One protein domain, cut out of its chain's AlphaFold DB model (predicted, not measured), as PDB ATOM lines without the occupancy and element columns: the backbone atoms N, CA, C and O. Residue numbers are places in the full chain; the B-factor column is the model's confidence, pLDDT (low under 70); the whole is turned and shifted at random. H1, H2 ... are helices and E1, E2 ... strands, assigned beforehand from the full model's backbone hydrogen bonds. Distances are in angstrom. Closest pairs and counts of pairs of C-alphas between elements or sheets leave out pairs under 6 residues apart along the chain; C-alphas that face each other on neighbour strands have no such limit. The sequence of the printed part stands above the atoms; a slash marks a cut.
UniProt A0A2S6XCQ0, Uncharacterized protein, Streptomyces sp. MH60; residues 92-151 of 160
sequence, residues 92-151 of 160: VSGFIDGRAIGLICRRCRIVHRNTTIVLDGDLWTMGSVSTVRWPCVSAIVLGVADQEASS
ATOM      1  N   VAL A  92      18.731  43.857 -15.335       85.25
ATOM      2  CA  VAL A  92      18.907  44.889 -14.312       85.25
ATOM      3  C   VAL A  92      20.226  44.645 -13.597       85.25
ATOM      4  O   VAL A  92      20.696  43.508 -13.531       85.25
ATOM      5  N   SER A  93      20.835  45.696 -13.057       84.88
ATOM      6  CA  SER A  93      22.044  45.555 -12.246       84.88
ATOM      7  C   SER A  93      21.733  44.750 -10.986       84.88
ATOM      8  O   SER A  93      20.879  45.136 -10.187       84.88
ATOM      9  N   GLY A  94      22.403  43.611 -10.827       76.56
ATOM     10  CA  GLY A  94      22.261  42.746  -9.666       76.56
ATOM     11  C   GLY A  94      23.317  43.030  -8.609       76.56
ATOM     12  O   GLY A  94      24.489  43.244  -8.931       76.56
ATOM     13  N   PHE A  95      22.905  42.946  -7.344       70.75
ATOM     14  CA  PHE A  95      23.791  42.993  -6.186       70.75
ATOM     15  C   PHE A  95      23.540  41.772  -5.296       70.75
ATOM     16  O   PHE A  95      22.387  41.393  -5.087       70.75
ATOM     17  N   ILE A  96      24.608  41.168  -4.779       65.19
ATOM     18  CA  ILE A  96      24.564  40.172  -3.696       65.19
ATOM     19  C   ILE A  96      25.518  40.671  -2.616       65.19
ATOM     20  O   ILE A  96      26.667  40.980  -2.925       65.19
ATOM     21  N   ASP A  97      25.033  40.815  -1.382       62.16
ATOM     22  CA  ASP A  97      25.821  41.276  -0.228       62.16
ATOM     23  C   ASP A  97      26.632  42.559  -0.511       62.16
ATOM     24  O   ASP A  97      27.812  42.679  -0.184       62.16
ATOM     25  N   GLY A  98      26.008  43.516  -1.210       61.88
ATOM     26  CA  GLY A  98      26.626  44.791  -1.591       61.88
ATOM     27  C   GLY A  98      27.620  44.727  -2.760       61.88
ATOM     28  O   GLY A  98      28.136  45.764  -3.169       61.88
ATOM     29  N   ARG A  99      27.878  43.550  -3.347       65.81
ATOM     30  CA  ARG A  99      28.774  43.384  -4.505       65.81
ATOM     31  C   ARG A  99      27.986  43.302  -5.807       65.81
ATOM     32  O   ARG A  99      27.037  42.526  -5.915       65.81
ATOM     33  N   ALA A 100      28.401  44.077  -6.810       72.06
ATOM     34  CA  ALA A 100      27.831  44.009  -8.154       72.06
ATOM     35  C   ALA A 100      28.188  42.665  -8.811       72.06
ATOM     36  O   ALA A 100      29.362  42.329  -8.950       72.06
ATOM     37  N   ILE A 101      27.176  41.906  -9.232       75.19
ATOM     38  CA  ILE A 101      27.346  40.587  -9.877       75.19
ATOM     39  C   ILE A 101      27.106  40.624 -11.394       75.19
ATOM     40  O   ILE A 101      27.060  39.580 -12.045       75.19
ATOM     41  N   GLY A 102      26.957  41.824 -11.960       80.31
ATOM     42  CA  GLY A 102      26.606  42.042 -13.361       80.31
ATOM     43  C   GLY A 102      25.096  42.123 -13.582       80.31
ATOM     44  O   GLY A 102      24.339  42.497 -12.684       80.31
ATOM     45  N   LEU A 103      24.657  41.808 -14.803       86.25
ATOM     46  CA  LEU A 103      23.248  41.871 -15.181       86.25
ATOM     47  C   LEU A 103      22.507  40.606 -14.731       86.25
ATOM     48  O   LEU A 103      22.933  39.479 -14.992       86.25
ATOM     49  N   ILE A 104      21.365  40.799 -14.081       88.81
ATOM     50  CA  ILE A 104      20.432  39.745 -13.675       88.81
ATOM     51  C   ILE A 104      19.081  39.945 -14.356       88.81
ATOM     52  O   ILE A 104      18.728  41.043 -14.776       88.81
ATOM     53  N   CYS A 105      18.299  38.879 -14.451       86.38
ATOM     54  CA  CYS A 105      16.931  38.943 -14.931       86.38
ATOM     55  C   CYS A 105      16.014  39.524 -13.850       86.38
ATOM     56  O   CYS A 105      15.876  38.948 -12.774       86.38
ATOM     57  N   ARG A 106      15.306  40.613 -14.171       84.38
ATOM     58  CA  ARG A 106      14.317  41.238 -13.278       84.38
ATOM     59  C   ARG A 106      13.202  40.282 -12.838       84.38
ATOM     60  O   ARG A 106      12.712  40.385 -11.716       84.38
ATOM     61  N   ARG A 107      12.760  39.388 -13.728       83.81
ATOM     62  CA  ARG A 107      11.631  38.475 -13.476       83.81
ATOM     63  C   ARG A 107      12.037  37.208 -12.732       83.81
ATOM     64  O   ARG A 107      11.274  36.730 -11.893       83.81
ATOM     65  N   CYS A 108      13.176  36.621 -13.080       82.81
ATOM     66  CA  CYS A 108      13.529  35.285 -12.615       82.81
ATOM     67  C   CYS A 108      14.263  35.335 -11.279       82.81
ATOM     68  O   CYS A 108      15.285  36.003 -11.136       82.81
ATOM     69  N   ARG A 109      13.773  34.543 -10.326       82.00
ATOM     70  CA  ARG A 109      14.406  34.310  -9.028       82.00
ATOM     71  C   ARG A 109      14.297  32.838  -8.663       82.00
ATOM     72  O   ARG A 109      13.261  32.224  -8.915       82.00
ATOM     73  N   ILE A 110      15.352  32.299  -8.070       76.56
ATOM     74  CA  ILE A 110      15.367  30.955  -7.504       76.56
ATOM     75  C   ILE A 110      15.078  31.117  -6.019       76.56
ATOM     76  O   ILE A 110      15.799  31.813  -5.311       76.56
ATOM     77  N   VAL A 111      13.983  30.519  -5.563       73.69
ATOM     78  CA  VAL A 111      13.638  30.495  -4.142       73.69
ATOM     79  C   VAL A 111      14.181  29.193  -3.578       73.69
ATOM     80  O   VAL A 111      13.658  28.125  -3.890       73.69
ATOM     81  N   HIS A 112      15.235  29.285  -2.777       67.38
ATOM     82  CA  HIS A 112      15.735  28.166  -1.997       67.38
ATOM     83  C   HIS A 112      14.928  28.121  -0.705       67.38
ATOM     84  O   HIS A 112      15.032  29.004   0.148       67.38
ATOM     85  N   ARG A 113      14.070  27.113  -0.580       65.00
ATOM     86  CA  ARG A 113      13.435  26.799   0.697       65.00
ATOM     87  C   ARG A 113      14.473  26.052   1.518       65.00
ATOM     88  O   ARG A 113      14.715  24.882   1.241       65.00
ATOM     89  N   ASN A 114      15.117  26.741   2.453       59.62
ATOM     90  CA  ASN A 114      16.029  26.093   3.376       59.62
ATOM     91  C   ASN A 114      15.367  25.925   4.744       59.62
ATOM     92  O   ASN A 114      14.527  26.716   5.166       59.62
ATOM     93  N   THR A 115      15.772  24.808   5.337       51.56
ATOM     94  CA  THR A 115      15.586  24.270   6.679       51.56
ATOM     95  C   THR A 115      14.798  25.125   7.666       51.56
ATOM     96  O   THR A 115      15.159  26.257   7.989       51.56
ATOM     97  N   THR A 116      13.767  24.501   8.223       60.06
ATOM     98  CA  THR A 116      13.095  24.937   9.440       60.06
ATOM     99  C   THR A 116      14.083  24.919  10.601       60.06
ATOM    100  O   THR A 116      14.620  23.868  10.946       60.06
ATOM    101  N   ILE A 117      14.334  26.074  11.205       56.16
ATOM    102  CA  ILE A 117      15.111  26.189  12.439       56.16
ATOM    103  C   ILE A 117      14.173  26.589  13.573       56.16
ATOM    104  O   ILE A 117      13.320  27.457  13.402       56.16
ATOM    105  N   VAL A 118      14.319  25.940  14.728       60.19
ATOM    106  CA  VAL A 118      13.579  26.304  15.939       60.19
ATOM    107  C   VAL A 118      14.427  27.307  16.715       60.19
ATOM    108  O   VAL A 118      15.507  26.960  17.191       60.19
ATOM    109  N   LEU A 119      13.954  28.549  16.804       51.59
ATOM    110  CA  LEU A 119      14.551  29.609  17.621       51.59
ATOM    111  C   LEU A 119      13.529  29.987  18.693       51.59
ATOM    112  O   LEU A 119      12.392  30.304  18.363       51.59
ATOM    113  N   ASP A 120      13.926  29.900  19.963       58.59
ATOM    114  CA  ASP A 120      13.089  30.217  21.132       58.59
ATOM    115  C   ASP A 120      11.738  29.471  21.201       58.59
ATOM    116  O   ASP A 120      10.775  29.949  21.790       58.59
ATOM    117  N   GLY A 121      11.669  28.263  20.629       66.75
ATOM    118  CA  GLY A 121      10.447  27.446  20.592       66.75
ATOM    119  C   GLY A 121       9.523  27.737  19.405       66.75
ATOM    120  O   GLY A 121       8.585  26.976  19.182       66.75
ATOM    121  N   ASP A 122       9.832  28.757  18.602       52.44
ATOM    122  CA  ASP A 122       9.103  29.097  17.384       52.44
ATOM    123  C   ASP A 122       9.776  28.481  16.146       52.44
ATOM    124  O   ASP A 122      11.006  28.472  16.015       52.44
ATOM    125  N   LEU A 123       8.971  27.966  15.208       55.00
ATOM    126  CA  LEU A 123       9.449  27.502  13.903       55.00
ATOM    127  C   LEU A 123       9.729  28.701  12.987       55.00
ATOM    128  O   LEU A 123       8.809  29.382  12.532       55.00
ATOM    129  N   TRP A 124      10.992  28.898  12.620       50.06
ATOM    130  CA  TRP A 124      11.399  29.882  11.623       50.06
ATOM    131  C   TRP A 124      11.814  29.177  10.334       50.06
ATOM    132  O   TRP A 124      12.739  28.365  10.306       50.06
ATOM    133  N   THR A 125      11.140  29.507   9.231       54.19
ATOM    134  CA  THR A 125      11.550  29.051   7.895       54.19
ATOM    135  C   THR A 125      12.465  30.096   7.270       54.19
ATOM    136  O   THR A 125      12.009  31.162   6.850       54.19
ATOM    137  N   MET A 126      13.762  29.798   7.182       53.41
ATOM    138  CA  MET A 126      14.721  30.663   6.496       53.41
ATOM    139  C   MET A 126      14.830  30.284   5.017       53.41
ATOM    140  O   MET A 126      15.622  29.435   4.616       53.41
ATOM    141  N   GLY A 127      14.054  30.956   4.167       57.94
ATOM    142  CA  GLY A 127      14.247  30.893   2.718       57.94
ATOM    143  C   GLY A 127      15.332  31.863   2.250       57.94
ATOM    144  O   GLY A 127      15.349  33.017   2.677       57.94
ATOM    145  N   SER A 128      16.197  31.439   1.328       66.06
ATOM    146  CA  SER A 128      17.062  32.363   0.585       66.06
ATOM    147  C   SER A 128      16.549  32.542  -0.842       66.06
ATOM    148  O   SER A 128      15.938  31.650  -1.436       66.06
ATOM    149  N   VAL A 129      16.741  33.735  -1.402       68.25
ATOM    150  CA  VAL A 129      16.338  34.044  -2.776       68.25
ATOM    151  C   VAL A 129      17.584  34.387  -3.572       68.25
ATOM    152  O   VAL A 129      18.207  35.418  -3.338       68.25
ATOM    153  N   SER A 130      17.916  33.538  -4.540       76.31
ATOM    154  CA  SER A 130      19.004  33.784  -5.481       76.31
ATOM    155  C   SER A 130      18.465  34.452  -6.743       76.31
ATOM    156  O   SER A 130      17.409  34.090  -7.277       76.31
ATOM    157  N   THR A 131      19.197  35.440  -7.242       83.62
ATOM    158  CA  THR A 131      18.897  36.111  -8.509       83.62
ATOM    159  C   THR A 131      19.417  35.285  -9.686       83.62
ATOM    160  O   THR A 131      20.411  34.568  -9.577       83.62
ATOM    161  N   VAL A 132      18.728  35.341 -10.829       86.06
ATOM    162  CA  VAL A 132      19.127  34.600 -12.038       86.06
ATOM    163  C   VAL A 132      19.904  35.529 -12.961       86.06
ATOM    164  O   VAL A 132      19.418  36.610 -13.282       86.06
ATOM    165  N   ARG A 133      21.093  35.114 -13.412       87.25
ATOM    166  CA  ARG A 133      21.915  35.908 -14.341       87.25
ATOM    167  C   ARG A 133      21.191  36.168 -15.664       87.25
ATOM    168  O   ARG A 133      20.409  35.339 -16.133       87.25
ATOM    169  N   TRP A 134      21.449  37.334 -16.250       87.62
ATOM    170  CA  TRP A 134      21.014  37.666 -17.602       87.62
ATOM    171  C   TRP A 134      22.049  37.191 -18.641       87.62
ATOM    172  O   TRP A 134      23.245  37.341 -18.388       87.62
ATOM    173  N   PRO A 135      21.621  36.687 -19.814       90.69
ATOM    174  CA  PRO A 135      20.245  36.321 -20.152       90.69
ATOM    175  C   PRO A 135      19.816  35.045 -19.412       90.69
ATOM    176  O   PRO A 135      20.583  34.095 -19.277       90.69
ATOM    177  N   CYS A 136      18.573  35.006 -18.927       88.00
ATOM    178  CA  CYS A 136      18.023  33.780 -18.338       88.00
ATOM    179  C   CYS A 136      17.447  32.863 -19.430       88.00
ATOM    180  O   CYS A 136      16.978  33.360 -20.452       88.00
ATOM    181  N   VAL A 137      17.402  31.547 -19.191       88.75
ATOM    182  CA  VAL A 137      16.944  30.545 -20.182       88.75
ATOM    183  C   VAL A 137      15.585  30.900 -20.790       88.75
ATOM    184  O   VAL A 137      15.425  30.877 -22.005       88.75
ATOM    185  N   SER A 138      14.616  31.309 -19.969       85.88
ATOM    186  CA  SER A 138      13.293  31.710 -20.459       85.88
ATOM    187  C   SER A 138      13.340  32.933 -21.385       85.88
ATOM    188  O   SER A 138      12.589  32.977 -22.348       85.88
ATOM    189  N   ALA A 139      14.232  33.898 -21.142       86.38
ATOM    190  CA  ALA A 139      14.388  35.068 -22.013       86.38
ATOM    191  C   ALA A 139      14.998  34.704 -23.375       86.38
ATOM    192  O   ALA A 139      14.660  35.332 -24.374       86.38
ATOM    193  N   ILE A 140      15.874  33.693 -23.412       84.44
ATOM    194  CA  ILE A 140      16.464  33.163 -24.649       84.44
ATOM    195  C   ILE A 140      15.388  32.447 -25.469       84.44
ATOM    196  O   ILE A 140      15.186  32.769 -26.632       84.44
ATOM    197  N   VAL A 141      14.645  31.524 -24.850       84.81
ATOM    198  CA  VAL A 141      13.587  30.755 -25.533       84.81
ATOM    199  C   VAL A 141      12.478  31.663 -26.075       84.81
ATOM    200  O   VAL A 141      11.911  31.380 -27.124       84.81
ATOM    201  N   LEU A 142      12.184  32.765 -25.383       81.94
ATOM    202  CA  LEU A 142      11.197  33.756 -25.815       81.94
ATOM    203  C   LEU A 142      11.750  34.784 -26.825       81.94
ATOM    204  O   LEU A 142      11.009  35.677 -27.224       81.94
ATOM    205  N   GLY A 143      13.031  34.708 -27.212       82.12
ATOM    206  CA  GLY A 143      13.667  35.654 -28.141       82.12
ATOM    207  C   GLY A 143      13.832  37.081 -27.599       82.12
ATOM    208  O   GLY A 143      14.148  38.000 -28.350       82.12
ATOM    209  N   VAL A 144      13.625  37.292 -26.296       84.81
ATOM    210  CA  VAL A 144      13.699  38.615 -25.646       84.81
ATOM    211  C   VAL A 144      15.152  39.068 -25.492       84.81
ATOM    212  O   VAL A 144      15.460  40.249 -25.637       84.81
ATOM    213  N   ALA A 145      16.061  38.126 -25.220       80.94
ATOM    214  CA  ALA A 145      17.480  38.423 -25.032       80.94
ATOM    215  C   ALA A 145      18.124  39.077 -26.271       80.94
ATOM    216  O   ALA A 145      18.921  40.004 -26.130       80.94
ATOM    217  N   ASP A 146      17.732  38.640 -27.470       73.81
ATOM    218  CA  ASP A 146      18.293  39.121 -28.738       73.81
ATOM    219  C   ASP A 146      17.789  40.527 -29.104       73.81
ATOM    220  O   ASP A 146      18.532  41.355 -29.645       73.81
ATOM    221  N   GLN A 147      16.535  40.832 -28.753       66.62
ATOM    222  CA  GLN A 147      15.944  42.160 -28.942       66.62
ATOM    223  C   GLN A 147      16.621  43.202 -28.043       66.62
ATOM    224  O   GLN A 147      16.966  44.292 -28.497       66.62
ATOM    225  N   GLU A 148      16.883  42.844 -26.786       66.00
ATOM    226  CA  GLU A 148      17.593  43.690 -25.822       66.00
ATOM    227  C   GLU A 148      19.063  43.914 -26.221       66.00
ATOM    228  O   GLU A 148      19.540  45.051 -26.201       66.00
ATOM    229  N   ALA A 149      19.773  42.877 -26.682       60.44
ATOM    230  CA  ALA A 149      21.154  42.996 -27.163       60.44
ATOM    231  C   ALA A 149      21.298  43.947 -28.367       60.44
ATOM    232  O   ALA A 149      22.329  44.601 -28.521       60.44
ATOM    233  N   SER A 150      20.254  44.062 -29.189       57.06
ATOM    234  CA  SER A 150      20.201  44.985 -30.331       57.06
ATOM    235  C   SER A 150      19.970  46.448 -29.921       57.06
ATOM    236  O   SER A 150      20.205  47.353 -30.719       57.06
ATOM    237  N   SER A 151      19.525  46.684 -28.681       57.16
ATOM    238  CA  SER A 151      19.228  48.012 -28.124       57.16
ATOM    239  C   SER A 151      20.328  48.568 -27.209       57.16
ATOM    240  O   SER A 151      20.351  49.765 -26.923       57.16
TER     241      SER A 151
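This is residues 92 to 151 of the 160 residues of an uncharacterized protein of Streptomyces sp. MH60 (UniProt A0A2S6XCQ0). A long, strongly twisted hairpin of E2 and E3 makes most of the length, and its tip, residues 118 to 123, sticks out. Near the other end E2 bends sharply, and its first part folds with E1 into a short side hairpin; the small helices H1 and H2 follow beyond the end of E3. The 60 printed residues hold three strands, then two helices, in the order E1 E2 E3 H1 H2; the sheet order is E1 - E2 - E3, all antiparallel, and the class is mixed. The whole is extended, with a radius of gyration of the C-alphas of 16.2 A and spans of 55 by 25 by 10 A.

Look first at inner strand E2, residues 99 to 119, which bends by 134 degrees at residue 103. Its residues 104 to 119 pair with edge strand E3, residues 122 to 133, in an antiparallel hairpin at 163 degrees; N 110 and O 130 are 2.8 A apart, within hydrogen-bond range. The pairing is staggered: residues 99 to 104 of E2 form the other hairpin with edge strand E1, residues 92 to 96, where N 94 and O 102 are 2.9 A apart. These three strands form a meander, each the antiparallel neighbour of the one before. H1, residues 137 to 141, only grazes the sheet with its residues 137 to 139. H2, residues 144 to 149, is not on the sheet; it is close to H1 but not clearly touching, the closest C-alphas being those of Ala 139 and Ala 145, 5.5 A apart. In both helices every O i to N i+4 pair is within hydrogen-bond range.

Find C-alpha 99 at (28.774, 43.384, -4.505); from there E2 runs to C-alpha 119, 29.7 A away. E3 spans 34.9 A and ends at C-alpha 133, (21.915, 35.908, -14.341). H2 ends at C-alpha 149, (21.154, 42.996, -27.163).

The C-alphas farthest apart, those of Gly 121 and Ser 150, are 54.7 A apart. The printed part has no cut, and the four links are tight. Confidence is under 70 at residues 96 to 99, 112 to 129 and 147 to 151.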